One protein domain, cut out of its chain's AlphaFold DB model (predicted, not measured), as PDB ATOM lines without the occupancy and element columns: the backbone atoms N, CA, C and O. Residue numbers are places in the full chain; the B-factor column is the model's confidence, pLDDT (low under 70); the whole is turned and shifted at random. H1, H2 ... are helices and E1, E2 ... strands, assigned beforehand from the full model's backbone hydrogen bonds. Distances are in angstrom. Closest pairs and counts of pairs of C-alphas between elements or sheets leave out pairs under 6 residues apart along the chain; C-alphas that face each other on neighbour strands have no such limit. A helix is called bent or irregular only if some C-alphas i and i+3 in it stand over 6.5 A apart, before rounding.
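This is residues 192 to 345 of the 355 residues of an uncharacterized protein of Morella rubra (UniProt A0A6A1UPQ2). Four long helices, H1, H2, H4 and H6, make a loose bundle in which each runs opposite to the one before it. Short H5 packs across one end of it, and beyond the other end of H2 is a small head, the three-strand sheet E1, E2, E3 with H3 beside it; residues 267 to 272, of which 269 to 272 belong to H3, stick out there. The printed part has 154 residues, with six named helices and three named strands in the order H1 H2 E1 E2 E3 H3 H4 H5 H6, and its class is mostly helix. The sheet, in the order E1 E2 E3, is antiparallel. The whole is loose, with a radius of gyration of the C-alphas of 19.6 A, and elongated, spanning 62 by 33 by 25 A.

Find C-alpha 198 at (158.949, 113.535, 138.531), where H1 begins; it runs to residue 210 and is only just irregular, C-alphas 205 and 208 being 6.51 A apart. H2, residues 218 to 240, covers 33.6 A and ends at (148.534, 124.661, 135.923). Next come E1, residues 241 to 245, E2, 251 to 257, and E3, 260 to 263. H3, residues 269 to 282, is irregular, with C-alphas 275 and 278 7.3 A apart. H4, residues 287 to 305, covers 26.9 A, and H5 is residues 308 to 314. H6, residues 320 to 344, covers 36.5 A and ends at (139.225, 112.244, 125.693).

Start at the hub, H2. It touches H1, closest at C-alphas 210 and 224, 6.1 A, in a helical hairpin with a shallow tilt of 6 degrees. It touches H4, closest at C-alphas 239 and 293, 5.1 A, opposite ways at a shallow tilt of 28 degrees. With residues 221 to 224 alone it only just touches H5, with 3 pairs of C-alphas within 8 A, the closest being 221 and 313, 6.6 A. H4 touches H6, closest at C-alphas 303 and 331, 5.3 A, opposite ways at a shallow tilt of 17 degrees. H6, with residues 323 to 327 alone, touches H5 about perpendicular, at 78 degrees; their closest C-alphas are 327 and 308, 6.3 A. H2 and H6 are apart. At the sheet, H2 only grazes it with residues 235 to 240. E1, E2 and E3 form a meander, each strand the antiparallel neighbour of the one before: look for N 242 and O 254, 2.9 A, and N 255 and O 262, 2.8 A, within hydrogen-bond range. H3 stands at the sheet's level, at a height of 2.4 A; its closest C-alpha to E3 is that of Leu 280, 5.0 A from that of Phe 261. In H4 and H5 every O i to N i+4 pair is within hydrogen-bond range; the counts are 6 of 9 in H1, 18 of 19 in H2, 7 of 10 in H3 and 19 of 21 in H6.

The two C-alphas farthest apart are those of Glu 271 and Ser 319, 63.6 A. The printed part has no cut and no long link. The mean pLDDT of the printed part is 78.1, and residues 192 to 215 and 258 to 259 are under 70.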
ATOM      1  N   SER A 192     158.896 111.919 129.742       42.19
ATOM      2  CA  SER A 192     159.693 112.456 130.857       42.19
ATOM      3  C   SER A 192     159.430 113.943 131.127       42.19
ATOM      4  O   SER A 192     159.769 114.439 132.196       42.19
ATOM      5  N   ASN A 193     158.823 114.643 130.164       47.25
ATOM      6  CA  ASN A 193     158.410 116.046 130.249       47.25
ATOM      7  C   ASN A 193     156.930 116.223 130.634       47.25
ATOM      8  O   ASN A 193     156.495 117.325 130.968       47.25
ATOM      9  N   LEU A 194     156.148 115.140 130.613       47.62
ATOM     10  CA  LEU A 194     154.787 115.104 131.124       47.62
ATOM     11  C   LEU A 194     154.847 114.560 132.549       47.62
ATOM     12  O   LEU A 194     155.454 113.539 132.851       47.62
ATOM     13  N   LEU A 195     154.232 115.308 133.444       48.31
ATOM     14  CA  LEU A 195     154.427 115.312 134.886       48.31
ATOM     15  C   LEU A 195     154.145 114.030 135.711       48.31
ATOM     16  O   LEU A 195     154.350 114.117 136.921       48.31
ATOM     17  N   PRO A 196     153.770 112.839 135.189       46.97
ATOM     18  CA  PRO A 196     153.682 111.660 136.053       46.97
ATOM     19  C   PRO A 196     155.011 111.014 136.469       46.97
ATOM     20  O   PRO A 196     154.967 110.150 137.327       46.97
ATOM     21  N   THR A 197     156.186 111.362 135.921       54.94
ATOM     22  CA  THR A 197     157.453 110.713 136.349       54.94
ATOM     23  C   THR A 197     158.166 111.443 137.487       54.94
ATOM     24  O   THR A 197     158.642 110.787 138.404       54.94
ATOM     25  N   GLY A 198     158.215 112.780 137.500       59.81
ATOM     26  CA  GLY A 198     158.949 113.535 138.531       59.81
ATOM     27  C   GLY A 198     158.326 113.458 139.931       59.81
ATOM     28  O   GLY A 198     159.032 113.254 140.917       59.81
ATOM     29  N   THR A 199     156.998 113.565 140.031       53.72
ATOM     30  CA  THR A 199     156.268 113.450 141.306       53.72
ATOM     31  C   THR A 199     156.156 112.006 141.776       53.72
ATOM     32  O   THR A 199     156.283 111.762 142.970       53.72
ATOM     33  N   VAL A 200     155.989 111.040 140.866       60.34
ATOM     34  CA  VAL A 200     156.000 109.608 141.209       60.34
ATOM     35  C   VAL A 200     157.390 109.165 141.659       60.34
ATOM     36  O   VAL A 200     157.475 108.454 142.649       60.34
ATOM     37  N   LEU A 201     158.475 109.635 141.030       61.25
ATOM     38  CA  LEU A 201     159.843 109.364 141.492       61.25
ATOM     39  C   LEU A 201     160.146 110.044 142.833       61.25
ATOM     40  O   LEU A 201     160.759 109.427 143.699       61.25
ATOM     41  N   ALA A 202     159.681 111.279 143.050       58.06
ATOM     42  CA  ALA A 202     159.813 111.943 144.347       58.06
ATOM     43  C   ALA A 202     159.007 111.219 145.435       58.06
ATOM     44  O   ALA A 202     159.505 111.002 146.534       58.06
ATOM     45  N   PHE A 203     157.787 110.783 145.119       59.91
ATOM     46  CA  PHE A 203     156.954 110.006 146.025       59.91
ATOM     47  C   PHE A 203     157.591 108.646 146.341       59.91
ATOM     48  O   PHE A 203     157.732 108.297 147.507       59.91
ATOM     49  N   GLN A 204     158.085 107.928 145.331       62.12
ATOM     50  CA  GLN A 204     158.814 106.666 145.492       62.12
ATOM     51  C   GLN A 204     160.120 106.822 146.284       62.12
ATOM     52  O   GLN A 204     160.505 105.896 146.989       62.12
ATOM     53  N   ALA A 205     160.784 107.981 146.225       60.12
ATOM     54  CA  ALA A 205     161.956 108.284 147.051       60.12
ATOM     55  C   ALA A 205     161.592 108.647 148.505       60.12
ATOM     56  O   ALA A 205     162.399 108.459 149.416       60.12
ATOM     57  N   LEU A 206     160.380 109.157 148.735       61.84
ATOM     58  CA  LEU A 206     159.902 109.591 150.048       61.84
ATOM     59  C   LEU A 206     159.203 108.469 150.835       61.84
ATOM     60  O   LEU A 206     159.302 108.446 152.058       61.84
ATOM     61  N   VAL A 207     158.566 107.505 150.162       61.88
ATOM     62  CA  VAL A 207     157.900 106.342 150.790       61.88
ATOM     63  C   VAL A 207     158.826 105.553 151.742       61.88
ATOM     64  O   VAL A 207     158.420 105.324 152.886       61.88
ATOM     65  N   PRO A 208     160.089 105.231 151.385       55.56
ATOM     66  CA  PRO A 208     161.008 104.521 152.280       55.56
ATOM     67  C   PRO A 208     161.427 105.337 153.509       55.56
ATOM     68  O   PRO A 208     161.887 104.771 154.494       55.56
ATOM     69  N   SER A 209     161.277 106.667 153.468       55.31
ATOM     70  CA  SER A 209     161.674 107.552 154.572       55.31
ATOM     71  C   SER A 209     160.634 107.611 155.698       55.31
ATOM     72  O   SER A 209     160.959 108.067 156.794       55.31
ATOM     73  N   PHE A 210     159.400 107.142 155.463       52.91
ATOM     74  CA  PHE A 210     158.319 107.164 156.464       52.91
ATOM     75  C   PHE A 210     157.967 105.793 157.030       52.91
ATOM     76  O   PHE A 210     157.425 105.711 158.135       52.91
ATOM     77  N   SER A 211     158.310 104.718 156.317       48.75
ATOM     78  CA  SER A 211     158.141 103.359 156.823       48.75
ATOM     79  C   SER A 211     159.371 102.974 157.641       48.75
ATOM     80  O   SER A 211     160.340 102.406 157.145       48.75
ATOM     81  N   HIS A 212     159.345 103.278 158.939       49.97
ATOM     82  CA  HIS A 212     160.224 102.606 159.896       49.97
ATOM     83  C   HIS A 212     159.736 101.156 160.072       49.97
ATOM     84  O   HIS A 212     159.115 100.814 161.080       49.97
ATOM     85  N   ASN A 213     159.963 100.316 159.055       53.53
ATOM     86  CA  ASN A 213     159.623  98.890 159.041       53.53
ATOM     87  C   ASN A 213     158.154  98.588 159.412       53.53
ATOM     88  O   ASN A 213     157.896  97.734 160.263       53.53
ATOM     89  N   GLY A 214     157.185  99.307 158.832       55.66
ATOM     90  CA  GLY A 214     155.756  98.976 158.966       55.66
ATOM     91  C   GLY A 214     155.112  99.232 160.339       55.66
ATOM     92  O   GLY A 214     153.935  98.934 160.521       55.66
ATOM     93  N   LYS A 215     155.824  99.816 161.316       61.91
ATOM     94  CA  LYS A 215     155.226 100.245 162.595       61.91
ATOM     95  C   LYS A 215     154.803 101.706 162.513       61.91
ATOM     96  O   LYS A 215     155.579 102.614 162.823       61.91
ATOM     97  N   CYS A 216     153.562 101.940 162.097       71.44
ATOM     98  CA  CYS A 216     153.022 103.291 162.054       71.44
ATOM     99  C   CYS A 216     152.588 103.752 163.450       71.44
ATOM    100  O   CYS A 216     151.567 103.328 163.981       71.44
ATOM    101  N   ASN A 217     153.390 104.621 164.064       77.25
ATOM    102  CA  ASN A 217     152.947 105.420 165.202       77.25
ATOM    103  C   ASN A 217     152.088 106.591 164.688       77.25
ATOM    104  O   ASN A 217     152.295 107.054 163.566       77.25
ATOM    105  N   ILE A 218     151.196 107.128 165.525       81.94
ATOM    106  CA  ILE A 218     150.288 108.239 165.189       81.94
ATOM    107  C   ILE A 218     151.055 109.421 164.569       81.94
ATOM    108  O   ILE A 218     150.632 109.996 163.571       81.94
ATOM    109  N   PHE A 219     152.233 109.755 165.106       81.94
ATOM    110  CA  PHE A 219     153.072 110.830 164.567       81.94
ATOM    111  C   PHE A 219     153.556 110.559 163.131       81.94
ATOM    112  O   PHE A 219     153.481 111.438 162.276       81.94
ATOM    113  N   ASN A 220     154.006 109.334 162.846       78.06
ATOM    114  CA  ASN A 220     154.481 108.946 161.516       78.06
ATOM    115  C   ASN A 220     153.329 108.887 160.510       78.06
ATOM    116  O   ASN A 220     153.511 109.265 159.358       78.06
ATOM    117  N   GLN A 221     152.136 108.487 160.956       82.88
ATOM    118  CA  GLN A 221     150.927 108.512 160.140       82.88
ATOM    119  C   GLN A 221     150.575 109.942 159.701       82.88
ATOM    120  O   GLN A 221     150.316 110.178 158.520       82.88
ATOM    121  N   TYR A 222     150.626 110.916 160.618       86.62
ATOM    122  CA  TYR A 222     150.427 112.326 160.269       86.62
ATOM    123  C   TYR A 222     151.510 112.856 159.333       86.62
ATOM    124  O   TYR A 222     151.201 113.607 158.412       86.62
ATOM    125  N   LEU A 223     152.766 112.460 159.540       85.19
ATOM    126  CA  LEU A 223     153.883 112.886 158.704       85.19
ATOM    127  C   LEU A 223     153.745 112.326 157.274       85.19
ATOM    128  O   LEU A 223     153.817 113.086 156.307       85.19
ATOM    129  N   ALA A 224     153.442 111.034 157.132       82.38
ATOM    130  CA  ALA A 224     153.156 110.405 155.844       82.38
ATOM    131  C   ALA A 224     151.956 111.069 155.147       82.38
ATOM    132  O   ALA A 224     152.042 111.435 153.974       82.38
ATOM    133  N   GLY A 225     150.866 111.307 155.884       86.31
ATOM    134  CA  GLY A 225     149.699 112.030 155.379       86.31
ATOM    135  C   GLY A 225     150.031 113.456 154.926       86.31
ATOM    136  O   GLY A 225     149.590 113.878 153.859       86.31
ATOM    137  N   PHE A 226     150.856 114.182 155.685       88.69
ATOM    138  CA  PHE A 226     151.305 115.530 155.335       88.69
ATOM    139  C   PHE A 226     152.118 115.538 154.042       88.69
ATOM    140  O   PHE A 226     151.906 116.399 153.193       88.69
ATOM    141  N   VAL A 227     153.017 114.572 153.855       85.38
ATOM    142  CA  VAL A 227     153.850 114.500 152.647       85.38
ATOM    143  C   VAL A 227     153.021 114.117 151.429       85.38
ATOM    144  O   VAL A 227     153.187 114.731 150.375       85.38
ATOM    145  N   ILE A 228     152.085 113.171 151.574       86.50
ATOM    146  CA  ILE A 228     151.110 112.845 150.524       86.50
ATOM    147  C   ILE A 228     150.320 114.101 150.150       86.50
ATOM    148  O   ILE A 228     150.248 114.442 148.972       86.50
ATOM    149  N   ALA A 229     149.781 114.829 151.133       89.38
ATOM    150  CA  ALA A 229     149.016 116.050 150.899       89.38
ATOM    151  C   ALA A 229     149.860 117.148 150.233       89.38
ATOM    152  O   ALA A 229     149.425 117.760 149.262       89.38
ATOM    153  N   PHE A 230     151.085 117.373 150.705       88.25
ATOM    154  CA  PHE A 230     152.002 118.357 150.137       88.25
ATOM    155  C   PHE A 230     152.375 118.014 148.691       88.25
ATOM    156  O   PHE A 230     152.323 118.874 147.812       88.25
ATOM    157  N   CYS A 231     152.676 116.745 148.410       84.38
ATOM    158  CA  CYS A 231     152.978 116.277 147.061       84.38
ATOM    159  C   CYS A 231     151.753 116.373 146.137       84.38
ATOM    160  O   CYS A 231     151.876 116.820 144.998       84.38
ATOM    161  N   ALA A 232     150.564 116.049 146.646       87.50
ATOM    162  CA  ALA A 232     149.300 116.182 145.931       87.50
ATOM    163  C   ALA A 232     149.021 117.648 145.550       87.50
ATOM    164  O   ALA A 232     148.684 117.945 144.404       87.50
ATOM    165  N   VAL A 233     149.249 118.582 146.478       87.62
ATOM    166  CA  VAL A 233     149.145 120.028 146.232       87.62
ATOM    167  C   VAL A 233     150.153 120.482 145.173       87.62
ATOM    168  O   VAL A 233     149.779 121.204 144.249       87.62
ATOM    169  N   ILE A 234     151.409 120.027 145.242       85.62
ATOM    170  CA  ILE A 234     152.411 120.326 144.208       85.62
ATOM    171  C   ILE A 234     151.976 119.768 142.849       85.62
ATOM    172  O   ILE A 234     152.058 120.480 141.855       85.62
ATOM    173  N   CYS A 235     151.484 118.529 142.790       83.31
ATOM    174  CA  CYS A 235     150.995 117.907 141.559       83.31
ATOM    175  C   CYS A 235     149.842 118.713 140.935       83.31
ATOM    176  O   CYS A 235     149.834 118.969 139.728       83.31
ATOM    177  N   PHE A 236     148.918 119.195 141.768       85.94
ATOM    178  CA  PHE A 236     147.831 120.071 141.345       85.94
ATOM    179  C   PHE A 236     148.352 121.400 140.782       85.94
ATOM    180  O   PHE A 236     147.975 121.777 139.677       85.94
ATOM    181  N   PHE A 237     149.265 122.084 141.481       84.19
ATOM    182  CA  PHE A 237     149.849 123.335 140.985       84.19
ATOM    183  C   PHE A 237     150.660 123.141 139.704       84.19
ATOM    184  O   PHE A 237     150.543 123.944 138.783       84.19
ATOM    185  N   MET A 238     151.422 122.051 139.607       81.12
ATOM    186  CA  MET A 238     152.180 121.723 138.402       81.12
ATOM    187  C   MET A 238     151.283 121.451 137.197       81.12
ATOM    188  O   MET A 238     151.698 121.721 136.078       81.12
ATOM    189  N   SER A 239     150.043 121.003 137.410       81.19
ATOM    190  CA  SER A 239     149.063 120.845 136.329       81.19
ATOM    191  C   SER A 239     148.619 122.186 135.721       81.19
ATOM    192  O   SER A 239     148.132 122.209 134.593       81.19
ATOM    193  N   PHE A 240     148.788 123.306 136.439       80.31
ATOM    194  CA  PHE A 240     148.534 124.661 135.923       80.31
ATOM    195  C   PHE A 240     149.788 125.359 135.398       80.31
ATOM    196  O   PHE A 240     149.675 126.411 134.757       80.31
ATOM    197  N   THR A 241     150.966 124.808 135.684       81.00
ATOM    198  CA  THR A 241     152.219 125.294 135.122       81.00
ATOM    199  C   THR A 241     152.281 124.888 133.660       81.00
ATOM    200  O   THR A 241     152.188 123.712 133.322       81.00
ATOM    201  N   ASP A 242     152.462 125.867 132.788       78.12
ATOM    202  CA  ASP A 242     152.539 125.644 131.354       78.12
ATOM    203  C   ASP A 242     153.710 126.427 130.756       78.12
ATOM    204  O   ASP A 242     154.265 127.343 131.379       78.12
ATOM    205  N   SER A 243     154.097 126.062 129.539       75.94
ATOM    206  CA  SER A 243     155.086 126.810 128.770       75.94
ATOM    207  C   SER A 243     154.522 127.235 127.431       75.94
ATOM    208  O   SER A 243     153.809 126.484 126.773       75.94
ATOM    209  N   PHE A 244     154.881 128.433 126.988       75.19
ATOM    210  CA  PHE A 244     154.557 128.872 125.640       75.19
ATOM    211  C   PHE A 244     155.758 129.543 124.984       75.19
ATOM    212  O   PHE A 244     156.589 130.176 125.637       75.19
ATOM    213  N   ILE A 245     155.838 129.399 123.665       79.25
ATOM    214  CA  ILE A 245     156.831 130.073 122.837       79.25
ATOM    215  C   ILE A 245     156.182 131.334 122.275       79.25
ATOM    216  O   ILE A 245     155.094 131.277 121.696       79.25
ATOM    217  N   SER A 246     156.833 132.476 122.478       77.25
ATOM    218  CA  SER A 246     156.432 133.735 121.850       77.25
ATOM    219  C   SER A 246     156.974 133.843 120.424       77.25
ATOM    220  O   SER A 246     157.871 133.104 120.034       77.25
ATOM    221  N   GLU A 247     156.461 134.800 119.653       76.88
ATOM    222  CA  GLU A 247     156.822 135.037 118.243       76.88
ATOM    223  C   GLU A 247     158.312 135.364 118.051       76.88
ATOM    224  O   GLU A 247     158.879 135.110 116.995       76.88
ATOM    225  N   GLU A 248     158.973 135.835 119.110       78.88
ATOM    226  CA  GLU A 248     160.420 136.068 119.170       78.88
ATOM    227  C   GLU A 248     161.231 134.777 119.465       78.88
ATOM    228  O   GLU A 248     162.397 134.850 119.845       78.88
ATOM    229  N   ASN A 249     160.626 133.582 119.349       79.81
ATOM    230  CA  ASN A 249     161.200 132.275 119.724       79.81
ATOM    231  C   ASN A 249     161.717 132.201 121.174       79.81
ATOM    232  O   ASN A 249     162.587 131.395 121.512       79.81
ATOM    233  N   LYS A 250     161.162 133.031 122.063       82.25
ATOM    234  CA  LYS A 250     161.477 133.018 123.492       82.25
ATOM    235  C   LYS A 250     160.485 132.137 124.249       82.25
ATOM    236  O   LYS A 250     159.273 132.290 124.094       82.25
ATOM    237  N   LEU A 251     161.014 131.244 125.085       83.06
ATOM    238  CA  LEU A 251     160.238 130.346 125.935       83.06
ATOM    239  C   LEU A 251     159.854 131.037 127.249       83.06
ATOM    240  O   LEU A 251     160.712 131.486 128.017       83.06
ATOM    241  N   TYR A 252     158.555 131.092 127.506       82.38
ATOM    242  CA  TYR A 252     157.975 131.657 128.712       82.38
ATOM    243  C   TYR A 252     157.348 130.549 129.551       82.38
ATOM    244  O   TYR A 252     156.551 129.755 129.054       82.38
ATOM    245  N   TYR A 253     157.704 130.528 130.833       83.25
ATOM    246  CA  TYR A 253     157.130 129.636 131.835       83.25
ATOM    247  C   TYR A 253     156.212 130.426 132.748       83.25
ATOM    248  O   TYR A 253     156.556 131.540 133.166       83.25
ATOM    249  N   GLY A 254     155.063 129.847 133.073       82.81
ATOM    250  CA  GLY A 254     154.102 130.515 133.925       82.81
ATOM    251  C   GLY A 254     153.025 129.607 134.482       82.81
ATOM    252  O   GLY A 254     152.897 128.447 134.099       82.81
ATOM    253  N   ILE A 255     152.250 130.171 135.400       82.88
ATOM    254  CA  ILE A 255     151.065 129.543 135.971       82.88
ATOM    255  C   ILE A 255     149.847 130.148 135.299       82.88
ATOM    256  O   ILE A 255     149.640 131.365 135.305       82.88
ATOM    257  N   ALA A 256     149.004 129.289 134.745       81.69
ATOM    258  CA  ALA A 256     147.698 129.721 134.309       81.69
ATOM    259  C   ALA A 256     146.832 130.070 135.522       81.69
ATOM    260  O   ALA A 256     146.756 129.323 136.489       81.69
ATOM    261  N   THR A 257     146.164 131.217 135.478       78.75
ATOM    262  CA  THR A 257     145.188 131.636 136.488       78.75
ATOM    263  C   THR A 257     143.858 131.972 135.818       78.75
ATOM    264  O   THR A 257     143.780 132.200 134.610       78.75
ATOM    265  N   CYS A 258     142.778 132.039 136.598       69.19
ATOM    266  CA  CYS A 258     141.452 132.395 136.079       69.19
ATOM    267  C   CYS A 258     141.399 133.812 135.479       69.19
ATOM    268  O   CYS A 258     140.516 134.113 134.679       69.19
ATOM    269  N   LYS A 259     142.333 134.688 135.874       64.56
ATOM    270  CA  LYS A 259     142.437 136.068 135.382       64.56
ATOM    271  C   LYS A 259     143.379 136.223 134.179       64.56
ATOM    272  O   LYS A 259     143.353 137.276 133.555       64.56
ATOM    273  N   GLY A 260     144.156 135.196 133.830       72.94
ATOM    274  CA  GLY A 260     145.145 135.227 132.747       72.94
ATOM    275  C   GLY A 260     146.341 134.322 133.042       72.94
ATOM    276  O   GLY A 260     146.340 133.569 134.015       72.94
ATOM    277  N   PHE A 261     147.382 134.390 132.225       80.12
ATOM    278  CA  PHE A 261     148.598 133.601 132.424       80.12
ATOM    279  C   PHE A 261     149.691 134.419 133.124       80.12
ATOM    280  O   PHE A 261     150.054 135.498 132.662       80.12
ATOM    281  N   CYS A 262     150.203 133.928 134.253       81.19
ATOM    282  CA  CYS A 262     151.228 134.600 135.048       81.19
ATOM    283  C   CYS A 262     152.607 134.038 134.704       81.19
ATOM    284  O   CYS A 262     152.902 132.893 135.031       81.19
ATOM    285  N   VAL A 263     153.450 134.834 134.051       85.69
ATOM    286  CA  VAL A 263     154.797 134.429 133.631       85.69
ATOM    287  C   VAL A 263     155.821 134.767 134.715       85.69
ATOM    288  O   VAL A 263     155.727 135.801 135.371       85.69
ATOM    289  N   PHE A 264     156.831 133.912 134.891       82.25
ATOM    290  CA  PHE A 264     157.920 134.151 135.851       82.25
ATOM    291  C   PHE A 264     159.259 134.509 135.196       82.25
ATOM    292  O   PHE A 264     160.127 135.075 135.854       82.25
ATOM    293  N   ASN A 265     159.430 134.220 133.904       82.94
ATOM    294  CA  ASN A 265     160.697 134.371 133.183       82.94
ATOM    295  C   ASN A 265     160.772 135.668 132.344       82.94
ATOM    296  O   ASN A 265     160.915 135.617 131.117       82.94
ATOM    297  N   TYR A 266     160.650 136.828 132.994       81.06
ATOM    298  CA  TYR A 266     160.826 138.132 132.338       81.06
ATOM    299  C   TYR A 266     162.300 138.544 132.325       81.06
ATOM    300  O   TYR A 266     162.975 138.435 133.346       81.06
ATOM    301  N   LYS A 267     162.796 139.036 131.180       78.69
ATOM    302  CA  LYS A 267     164.121 139.689 131.117       78.69
ATOM    303  C   LYS A 267     163.994 141.180 131.408       78.69
ATOM    304  O   LYS A 267     164.685 141.689 132.280       78.69
ATOM    305  N   ASP A 268     163.061 141.825 130.717       81.81
ATOM    306  CA  ASP A 268     162.584 143.169 131.020       81.81
ATOM    307  C   ASP A 268     161.060 143.106 131.119       81.81
ATOM    308  O   ASP A 268     160.363 142.874 130.131       81.81
ATOM    309  N   ARG A 269     160.542 143.226 132.345       79.06
ATOM    310  CA  ARG A 269     159.113 143.051 132.609       79.06
ATOM    311  C   ARG A 269     158.281 144.101 131.876       79.06
ATOM    312  O   ARG A 269     157.242 143.742 131.345       79.06
ATOM    313  N   ALA A 270     158.717 145.360 131.838       80.38
ATOM    314  CA  ALA A 270     157.888 146.446 131.319       80.38
ATOM    315  C   ALA A 270     157.654 146.305 129.808       80.38
ATOM    316  O   ALA A 270     156.518 146.398 129.348       80.38
ATOM    317  N   GLU A 271     158.711 146.006 129.049       81.31
ATOM    318  CA  GLU A 271     158.621 145.863 127.593       81.31
ATOM    319  C   GLU A 271     157.981 144.535 127.163       81.31
ATOM    320  O   GLU A 271     157.179 144.491 126.226       81.31
ATOM    321  N   GLU A 272     158.333 143.426 127.823       81.69
ATOM    322  CA  GLU A 272     157.851 142.101 127.420       81.69
ATOM    323  C   GLU A 272     156.389 141.885 127.809       81.69
ATOM    324  O   GLU A 272     155.644 141.287 127.033       81.69
ATOM    325  N   GLU A 273     155.962 142.386 128.972       81.94
ATOM    326  CA  GLU A 273     154.581 142.263 129.441       81.94
ATOM    327  C   GLU A 273     153.614 143.014 128.523       81.94
ATOM    328  O   GLU A 273     152.592 142.442 128.153       81.94
ATOM    329  N   GLU A 274     153.953 144.221 128.050       82.38
ATOM    330  CA  GLU A 274     153.116 144.960 127.095       82.38
ATOM    331  C   GLU A 274     152.925 144.172 125.789       82.38
ATOM    332  O   GLU A 274     151.793 143.994 125.329       82.38
ATOM    333  N   LYS A 275     154.011 143.612 125.238       82.38
ATOM    334  CA  LYS A 275     153.983 142.830 123.991       82.38
ATOM    335  C   LYS A 275     153.142 141.557 124.102       82.38
ATOM    336  O   LYS A 275     152.403 141.229 123.172       82.38
ATOM    337  N   ILE A 276     153.254 140.821 125.211       84.12
ATOM    338  CA  ILE A 276     152.583 139.520 125.375       84.12
ATOM    339  C   ILE A 276     151.231 139.618 126.094       84.12
ATOM    340  O   ILE A 276     150.465 138.656 126.033       84.12
ATOM    341  N   SER A 277     150.897 140.755 126.717       82.75
ATOM    342  CA  SER A 277     149.664 140.989 127.496       82.75
ATOM    343  C   SER A 277     148.400 140.524 126.768       82.75
ATOM    344  O   SER A 277     147.641 139.716 127.296       82.75
ATOM    345  N   LYS A 278     148.229 140.922 125.500       80.00
ATOM    346  CA  LYS A 278     147.082 140.527 124.660       80.00
ATOM    347  C   LYS A 278     146.968 139.007 124.483       80.00
ATOM    348  O   LYS A 278     145.862 138.458 124.447       80.00
ATOM    349  N   ARG A 279     148.099 138.293 124.394       77.56
ATOM    350  CA  ARG A 279     148.112 136.820 124.369       77.56
ATOM    351  C   ARG A 279     147.830 136.233 125.751       77.56
ATOM    352  O   ARG A 279     147.058 135.280 125.824       77.56
ATOM    353  N   LEU A 280     148.393 136.792 126.825       78.75
ATOM    354  CA  LEU A 280     148.160 136.329 128.204       78.75
ATOM    355  C   LEU A 280     146.681 136.433 128.604       78.75
ATOM    356  O   LEU A 280     146.169 135.546 129.285       78.75
ATOM    357  N   GLU A 281     145.979 137.471 128.142       74.25
ATOM    358  CA  GLU A 281     144.535 137.654 128.350       74.25
ATOM    359  C   GLU A 281     143.682 136.627 127.599       74.25
ATOM    360  O   GLU A 281     142.594 136.261 128.054       74.25
ATOM    361  N   THR A 282     144.172 136.146 126.456       73.56
ATOM    362  CA  THR A 282     143.530 135.071 125.688       73.56
ATOM    363  C   THR A 282     143.817 133.704 126.322       73.56
ATOM    364  O   THR A 282     143.003 132.785 126.243       73.56
ATOM    365  N   TYR A 283     144.953 133.577 127.013       72.00
ATOM    366  CA  TYR A 283     145.419 132.357 127.666       72.00
ATOM    367  C   TYR A 283     144.828 132.195 129.076       72.00
ATOM    368  O   TYR A 283     145.527 132.173 130.089       72.00
ATOM    369  N   LYS A 284     143.499 132.090 129.140       74.31
ATOM    370  CA  LYS A 284     142.750 131.837 130.379       74.31
ATOM    371  C   LYS A 284     142.661 130.344 130.676       74.31
ATOM    372  O   LYS A 284     142.636 129.521 129.763       74.31
ATOM    373  N   ILE A 285     142.591 130.005 131.963       76.69
ATOM    374  CA  ILE A 285     142.235 128.649 132.395       76.69
ATOM    375  C   ILE A 285     140.873 128.267 131.815       76.69
ATOM    376  O   ILE A 285     139.900 129.012 131.956       76.69
ATOM    377  N   GLN A 286     140.803 127.085 131.208       81.12
ATOM    378  CA  GLN A 286     139.540 126.480 130.800       81.12
ATOM    379  C   GLN A 286     139.010 125.543 131.895       81.12
ATOM    380  O   GLN A 286     139.799 124.957 132.635       81.12
ATOM    381  N   PRO A 287     137.685 125.322 131.998       78.25
ATOM    382  CA  PRO A 287     137.130 124.312 132.907       78.25
ATOM    383  C   PRO A 287     137.705 122.907 132.645       78.25
ATOM    384  O   PRO A 287     137.832 122.108 133.567       78.25
ATOM    385  N   LEU A 288     138.119 122.633 131.406       80.19
ATOM    386  CA  LEU A 288     138.814 121.405 131.026       80.19
ATOM    387  C   LEU A 288     140.183 121.254 131.721       80.19
ATOM    388  O   LEU A 288     140.546 120.148 132.114       80.19
ATOM    389  N   ASP A 289     140.908 122.361 131.933       82.12
ATOM    390  CA  ASP A 289     142.189 122.364 132.653       82.12
ATOM    391  C   ASP A 289     141.978 121.961 134.120       82.12
ATOM    392  O   ASP A 289     142.796 121.243 134.690       82.12
ATOM    393  N   PHE A 290     140.848 122.352 134.723       84.56
ATOM    394  CA  PHE A 290     140.485 121.895 136.065       84.56
ATOM    395  C   PHE A 290     140.214 120.394 136.093       84.56
ATOM    396  O   PHE A 290     140.716 119.720 136.985       84.56
ATOM    397  N   VAL A 291     139.468 119.847 135.126       86.25
ATOM    398  CA  VAL A 291     139.234 118.392 135.048       86.25
ATOM    399  C   VAL A 291     140.559 117.642 134.937       86.25
ATOM    400  O   VAL A 291     140.748 116.635 135.616       86.25
ATOM    401  N   HIS A 292     141.503 118.156 134.148       83.94
ATOM    402  CA  HIS A 292     142.832 117.569 134.019       83.94
ATOM    403  C   HIS A 292     143.646 117.658 135.323       83.94
ATOM    404  O   HIS A 292     144.241 116.667 135.750       83.94
ATOM    405  N   ALA A 293     143.633 118.815 135.990       86.56
ATOM    406  CA  ALA A 293     144.342 119.034 137.250       86.56
ATOM    407  C   ALA A 293     143.762 118.193 138.399       86.56
ATOM    408  O   ALA A 293     144.504 117.519 139.114       86.56
ATOM    409  N   PHE A 294     142.435 118.169 138.552       88.19
ATOM    410  CA  PHE A 294     141.760 117.314 139.529       88.19
ATOM    411  C   PHE A 294     141.937 115.835 139.187       88.19
ATOM    412  O   PHE A 294     142.221 115.046 140.077       88.19
ATOM    413  N   GLY A 295     141.839 115.447 137.914       86.88
ATOM    414  CA  GLY A 295     142.102 114.076 137.476       86.88
ATOM    415  C   GLY A 295     143.510 113.615 137.851       86.88
ATOM    416  O   GLY A 295     143.674 112.540 138.423       86.88
ATOM    417  N   SER A 296     144.515 114.461 137.618       85.25
ATOM    418  CA  SER A 296     145.911 114.188 137.985       85.25
ATOM    419  C   SER A 296     146.089 114.072 139.499       85.25
ATOM    420  O   SER A 296     146.737 113.142 139.973       85.25
ATOM    421  N   LEU A 297     145.438 114.956 140.261       88.62
ATOM    422  CA  LEU A 297     145.389 114.903 141.721       88.62
ATOM    423  C   LEU A 297     144.775 113.589 142.236       88.62
ATOM    424  O   LEU A 297     145.349 112.950 143.115       88.62
ATOM    425  N   PHE A 298     143.632 113.165 141.686       88.62
ATOM    426  CA  PHE A 298     142.959 111.924 142.078       88.62
ATOM    427  C   PHE A 298     143.799 110.691 141.751       88.62
ATOM    428  O   PHE A 298     143.948 109.814 142.599       88.62
ATOM    429  N   VAL A 299     144.380 110.630 140.550       87.38
ATOM    430  CA  VAL A 299     145.253 109.518 140.147       87.38
ATOM    431  C   VAL A 299     146.490 109.453 141.043       87.38
ATOM    432  O   VAL A 299     146.846 108.369 141.500       87.38
ATOM    433  N   PHE A 300     147.107 110.598 141.353       87.44
ATOM    434  CA  PHE A 300     148.229 110.662 142.288       87.44
ATOM    435  C   PHE A 300     147.837 110.163 143.681       87.44
ATOM    436  O   PHE A 300     148.551 109.349 144.256       87.44
ATOM    437  N   LEU A 301     146.695 110.603 144.216       88.75
ATOM    438  CA  LEU A 301     146.239 110.188 145.541       88.75
ATOM    439  C   LEU A 301     145.946 108.684 145.597       88.75
ATOM    440  O   LEU A 301     146.337 108.022 146.554       88.75
ATOM    441  N   ILE A 302     145.308 108.136 144.561       88.50
ATOM    442  CA  ILE A 302     145.063 106.695 144.454       88.50
ATOM    443  C   ILE A 302     146.387 105.932 144.425       88.50
ATOM    444  O   ILE A 302     146.553 104.970 145.173       88.50
ATOM    445  N   PHE A 303     147.341 106.372 143.603       86.38
ATOM    446  CA  PHE A 303     148.665 105.763 143.535       86.38
ATOM    447  C   PHE A 303     149.400 105.840 144.880       86.38
ATOM    448  O   PHE A 303     149.986 104.854 145.319       86.38
ATOM    449  N   ALA A 304     149.320 106.986 145.558       85.88
ATOM    450  CA  ALA A 304     149.975 107.218 146.835       85.88
ATOM    451  C   ALA A 304     149.401 106.354 147.962       85.88
ATOM    452  O   ALA A 304     150.157 105.777 148.742       85.88
ATOM    453  N   ILE A 305     148.071 106.240 148.028       84.44
ATOM    454  CA  ILE A 305     147.391 105.393 149.010       84.44
ATOM    455  C   ILE A 305     147.699 103.929 148.736       84.44
ATOM    456  O   ILE A 305     147.974 103.208 149.678       84.44
ATOM    457  N   SER A 306     147.756 103.507 147.473       85.31
ATOM    458  CA  SER A 306     148.010 102.111 147.085       85.31
ATOM    459  C   SER A 306     149.430 101.613 147.374       85.31
ATOM    460  O   SER A 306     149.798 100.541 146.911       85.31
ATOM    461  N   SER A 307     150.253 102.357 148.112       83.88
ATOM    462  CA  SER A 307     151.511 101.831 148.633       83.88
ATOM    463  C   SER A 307     151.225 100.852 149.782       83.88
ATOM    464  O   SER A 307     150.460 101.206 150.681       83.88
ATOM    465  N   PRO A 308     151.850  99.660 149.818       80.06
ATOM    466  CA  PRO A 308     151.646  98.700 150.903       80.06
ATOM    467  C   PRO A 308     151.990  99.296 152.277       80.06
ATOM    468  O   PRO A 308     151.277  99.055 153.243       80.06
ATOM    469  N   ASP A 309     153.010 100.155 152.362       80.62
ATOM    470  CA  ASP A 309     153.369 100.846 153.608       80.62
ATOM    471  C   ASP A 309     152.270 101.807 154.090       80.62
ATOM    472  O   ASP A 309     152.030 101.953 155.290       80.62
ATOM    473  N   VAL A 310     151.592 102.474 153.151       82.06
ATOM    474  CA  VAL A 310     150.518 103.430 153.446       82.06
ATOM    475  C   VAL A 310     149.237 102.679 153.802       82.06
ATOM    476  O   VAL A 310     148.583 103.040 154.778       82.06
ATOM    477  N   LEU A 311     148.905 101.598 153.093       84.88
ATOM    478  CA  LEU A 311     147.754 100.755 153.420       84.88
ATOM    479  C   LEU A 311     147.869 100.159 154.825       84.88
ATOM    480  O   LEU A 311     146.962 100.352 155.629       84.88
ATOM    481  N   THR A 312     149.010  99.554 155.158       80.31
ATOM    482  CA  THR A 312     149.245  98.969 156.486       80.31
ATOM    483  C   THR A 312     149.223 100.029 157.593       80.31
ATOM    484  O   THR A 312     148.775  99.765 158.706       80.31
ATOM    485  N   CYS A 313     149.672 101.255 157.297       81.75
ATOM    486  CA  CYS A 313     149.660 102.362 158.253       81.75
ATOM    487  C   CYS A 313     148.258 102.948 158.503       81.75
ATOM    488  O   CYS A 313     147.930 103.290 159.638       81.75
ATOM    489  N   PHE A 314     147.437 103.103 157.459       81.62
ATOM    490  CA  PHE A 314     146.125 103.755 157.553       81.62
ATOM    491  C   PHE A 314     144.964 102.770 157.770       81.62
ATOM    492  O   PHE A 314     143.941 103.167 158.326       81.62
ATOM    493  N   PHE A 315     145.119 101.505 157.365       83.06
ATOM    494  CA  PHE A 315     144.089 100.461 157.412       83.06
ATOM    495  C   PHE A 315     144.627  99.126 157.970       83.06
ATOM    496  O   PHE A 315     144.604  98.110 157.268       83.06
ATOM    497  N   PRO A 316     145.059  99.086 159.246       79.56
ATOM    498  CA  PRO A 316     145.673  97.897 159.847       79.56
ATOM    499  C   PRO A 316     144.716  96.700 160.022       79.56
ATOM    500  O   PRO A 316     145.171  95.581 160.222       79.56
ATOM    501  N   GLU A 317     143.399  96.915 159.946       77.81
ATOM    502  CA  GLU A 317     142.362  95.897 160.203       77.81
ATOM    503  C   GLU A 317     142.045  94.998 158.986       77.81
ATOM    504  O   GLU A 317     141.122  94.183 159.025       77.81
ATOM    505  N   THR A 318     142.765  95.158 157.874       75.69
ATOM    506  CA  THR A 318     142.448  94.493 156.599       75.69
ATOM    507  C   THR A 318     143.285  93.222 156.424       75.69
ATOM    508  O   THR A 318     144.482  93.230 156.700       75.69
ATOM    509  N   SER A 319     142.697  92.126 155.929       81.06
ATOM    510  CA  SER A 319     143.447  90.882 155.692       81.06
ATOM    511  C   SER A 319     144.589  91.094 154.678       81.06
ATOM    512  O   SER A 319     144.441  91.851 153.717       81.06
ATOM    513  N   GLU A 320     145.735  90.429 154.868       79.69
ATOM    514  CA  GLU A 320     146.920  90.568 153.995       79.69
ATOM    515  C   GLU A 320     146.600  90.296 152.509       79.69
ATOM    516  O   GLU A 320     147.116  90.964 151.610       79.69
ATOM    517  N   SER A 321     145.699  89.343 152.237       81.00
ATOM    518  CA  SER A 321     145.243  89.008 150.882       81.00
ATOM    519  C   SER A 321     144.415  90.118 150.232       81.00
ATOM    520  O   SER A 321     144.533  90.364 149.026       81.00
ATOM    521  N   ASP A 322     143.597  90.814 151.021       82.56
ATOM    522  CA  ASP A 322     142.747  91.895 150.523       82.56
ATOM    523  C   ASP A 322     143.566  93.175 150.306       82.56
ATOM    524  O   ASP A 322     143.381  93.865 149.301       82.56
ATOM    525  N   GLN A 323     144.537  93.450 151.185       83.62
ATOM    526  CA  GLN A 323     145.468  94.569 151.026       83.62
ATOM    527  C   GLN A 323     146.276  94.446 149.733       83.62
ATOM    528  O   GLN A 323     146.331  95.397 148.951       83.62
ATOM    529  N   TYR A 324     146.840  93.263 149.459       85.44
ATOM    530  CA  TYR A 324     147.577  93.009 148.218       85.44
ATOM    531  C   TYR A 324     146.718  93.284 146.976       85.44
ATOM    532  O   TYR A 324     147.162  93.938 146.030       85.44
ATOM    533  N   SER A 325     145.460  92.841 147.002       87.75
ATOM    534  CA  SER A 325     144.520  93.067 145.905       87.75
ATOM    535  C   SER A 325     144.269  94.563 145.676       87.75
ATOM    536  O   SER A 325     144.312  95.028 144.537       87.75
ATOM    537  N   ILE A 326     144.076  95.350 146.738       86.50
ATOM    538  CA  ILE A 326     143.864  96.802 146.628       86.50
ATOM    539  C   ILE A 326     145.111  97.502 146.067       86.50
ATOM    540  O   ILE A 326     144.984  98.292 145.131       86.50
ATOM    541  N   VAL A 327     146.307  97.173 146.575       86.94
ATOM    542  CA  VAL A 327     147.594  97.738 146.117       86.94
ATOM    543  C   VAL A 327     147.812  97.526 144.616       86.94
ATOM    544  O   VAL A 327     148.337  98.406 143.934       86.94
ATOM    545  N   VAL A 328     147.401  96.376 144.080       89.06
ATOM    546  CA  VAL A 328     147.621  96.028 142.669       89.06
ATOM    547  C   VAL A 328     146.520  96.578 141.761       89.06
ATOM    548  O   VAL A 328     146.811  97.197 140.734       89.06
ATOM    549  N   TYR A 329     145.249  96.359 142.102       89.75
ATOM    550  CA  TYR A 329     144.143  96.680 141.198       89.75
ATOM    551  C   TYR A 329     143.769  98.162 141.206       89.75
ATOM    552  O   TYR A 329     143.401  98.696 140.157       89.75
ATOM    553  N   LEU A 330     143.875  98.849 142.348       88.88
ATOM    554  CA  LEU A 330     143.415 100.231 142.472       88.88
ATOM    555  C   LEU A 330     144.230 101.201 141.586       88.88
ATOM    556  O   LEU A 330     143.607 101.931 140.805       88.88
ATOM    557  N   PRO A 331     145.581 101.173 141.574       87.81
ATOM    558  CA  PRO A 331     146.376 101.989 140.651       87.81
ATOM    559  C   PRO A 331     146.184 101.602 139.193       87.81
ATOM    560  O   PRO A 331     146.227 102.469 138.324       87.81
ATOM    561  N   LEU A 332     145.977 100.312 138.910       89.69
ATOM    562  CA  LEU A 332     145.804  99.819 137.547       89.69
ATOM    563  C   LEU A 332     144.515 100.372 136.930       89.69
ATOM    564  O   LEU A 332     144.538 100.946 135.840       89.69
ATOM    565  N   VAL A 333     143.399 100.241 137.650       89.31
ATOM    566  CA  VAL A 333     142.100 100.764 137.215       89.31
ATOM    567  C   VAL A 333     142.138 102.289 137.150       89.31
ATOM    568  O   VAL A 333     141.701 102.864 136.155       89.31
ATOM    569  N   ALA A 334     142.716 102.957 138.153       88.06
ATOM    570  CA  ALA A 334     142.843 104.413 138.154       88.06
ATOM    571  C   ALA A 334     143.731 104.932 137.017       88.06
ATOM    572  O   ALA A 334     143.387 105.928 136.387       88.06
ATOM    573  N   GLY A 335     144.832 104.248 136.706       86.19
ATOM    574  CA  GLY A 335     145.707 104.580 135.584       86.19
ATOM    575  C   GLY A 335     145.021 104.379 134.234       86.19
ATOM    576  O   GLY A 335     145.151 105.223 133.347       86.19
ATOM    577  N   LEU A 336     144.229 103.312 134.083       90.00
ATOM    578  CA  LEU A 336     143.446 103.061 132.872       90.00
ATOM    579  C   LEU A 336     142.355 104.124 132.669       90.00
ATOM    580  O   LEU A 336     142.224 104.678 131.576       90.00
ATOM    581  N   LEU A 337     141.597 104.436 133.723       86.69
ATOM    582  CA  LEU A 337     140.574 105.481 133.692       86.69
ATOM    583  C   LEU A 337     141.197 106.859 133.464       86.69
ATOM    584  O   LEU A 337     140.717 107.607 132.616       86.69
ATOM    585  N   GLY A 338     142.295 107.166 134.156       84.94
ATOM    586  CA  GLY A 338     143.058 108.398 133.978       84.94
ATOM    587  C   GLY A 338     143.543 108.551 132.540       84.94
ATOM    588  O   GLY A 338     143.309 109.582 131.921       84.94
ATOM    589  N   SER A 339     144.117 107.496 131.959       84.06
ATOM    590  CA  SER A 339     144.534 107.472 130.552       84.06
ATOM    591  C   SER A 339     143.372 107.765 129.596       84.06
ATOM    592  O   SER A 339     143.505 108.593 128.693       84.06
ATOM    593  N   CYS A 340     142.203 107.158 129.822       82.31
ATOM    594  CA  CYS A 340     141.002 107.420 129.028       82.31
ATOM    595  C   CYS A 340     140.551 108.885 129.149       82.31
ATOM    596  O   CYS A 340     140.383 109.567 128.138       82.31
ATOM    597  N   VAL A 341     140.433 109.398 130.376       80.88
ATOM    598  CA  VAL A 341     140.040 110.786 130.662       80.88
ATOM    599  C   VAL A 341     141.010 111.769 130.008       80.88
ATOM    600  O   VAL A 341     140.572 112.681 129.317       80.88
ATOM    601  N   PHE A 342     142.320 111.564 130.139       78.19
ATOM    602  CA  PHE A 342     143.324 112.443 129.534       78.19
ATOM    603  C   PHE A 342     143.382 112.347 128.007       78.19
ATOM    604  O   PHE A 342     143.746 113.315 127.344       78.19
ATOM    605  N   THR A 343     142.982 111.210 127.439       81.38
ATOM    606  CA  THR A 343     142.884 111.035 125.985       81.38
ATOM    607  C   THR A 343     141.634 111.704 125.414       81.38
ATOM    608  O   THR A 343     141.702 112.272 124.326       81.38
ATOM    609  N   VAL A 344     140.501 111.640 126.120       79.06
ATOM    610  CA  VAL A 344     139.225 112.244 125.693       79.06
ATOM    611  C   VAL A 344     139.240 113.756 125.911       79.06
ATOM    612  O   VAL A 344     138.838 114.515 125.032       79.06
ATOM    613  N   PHE A 345     139.744 114.201 127.058       72.69
ATOM    614  CA  PHE A 345     139.871 115.607 127.421       72.69
ATOM    615  C   PHE A 345     141.305 116.083 127.187       72.69
ATOM    616  O   PHE A 345     142.019 116.447 128.124       72.69
TER     617      PHE A 345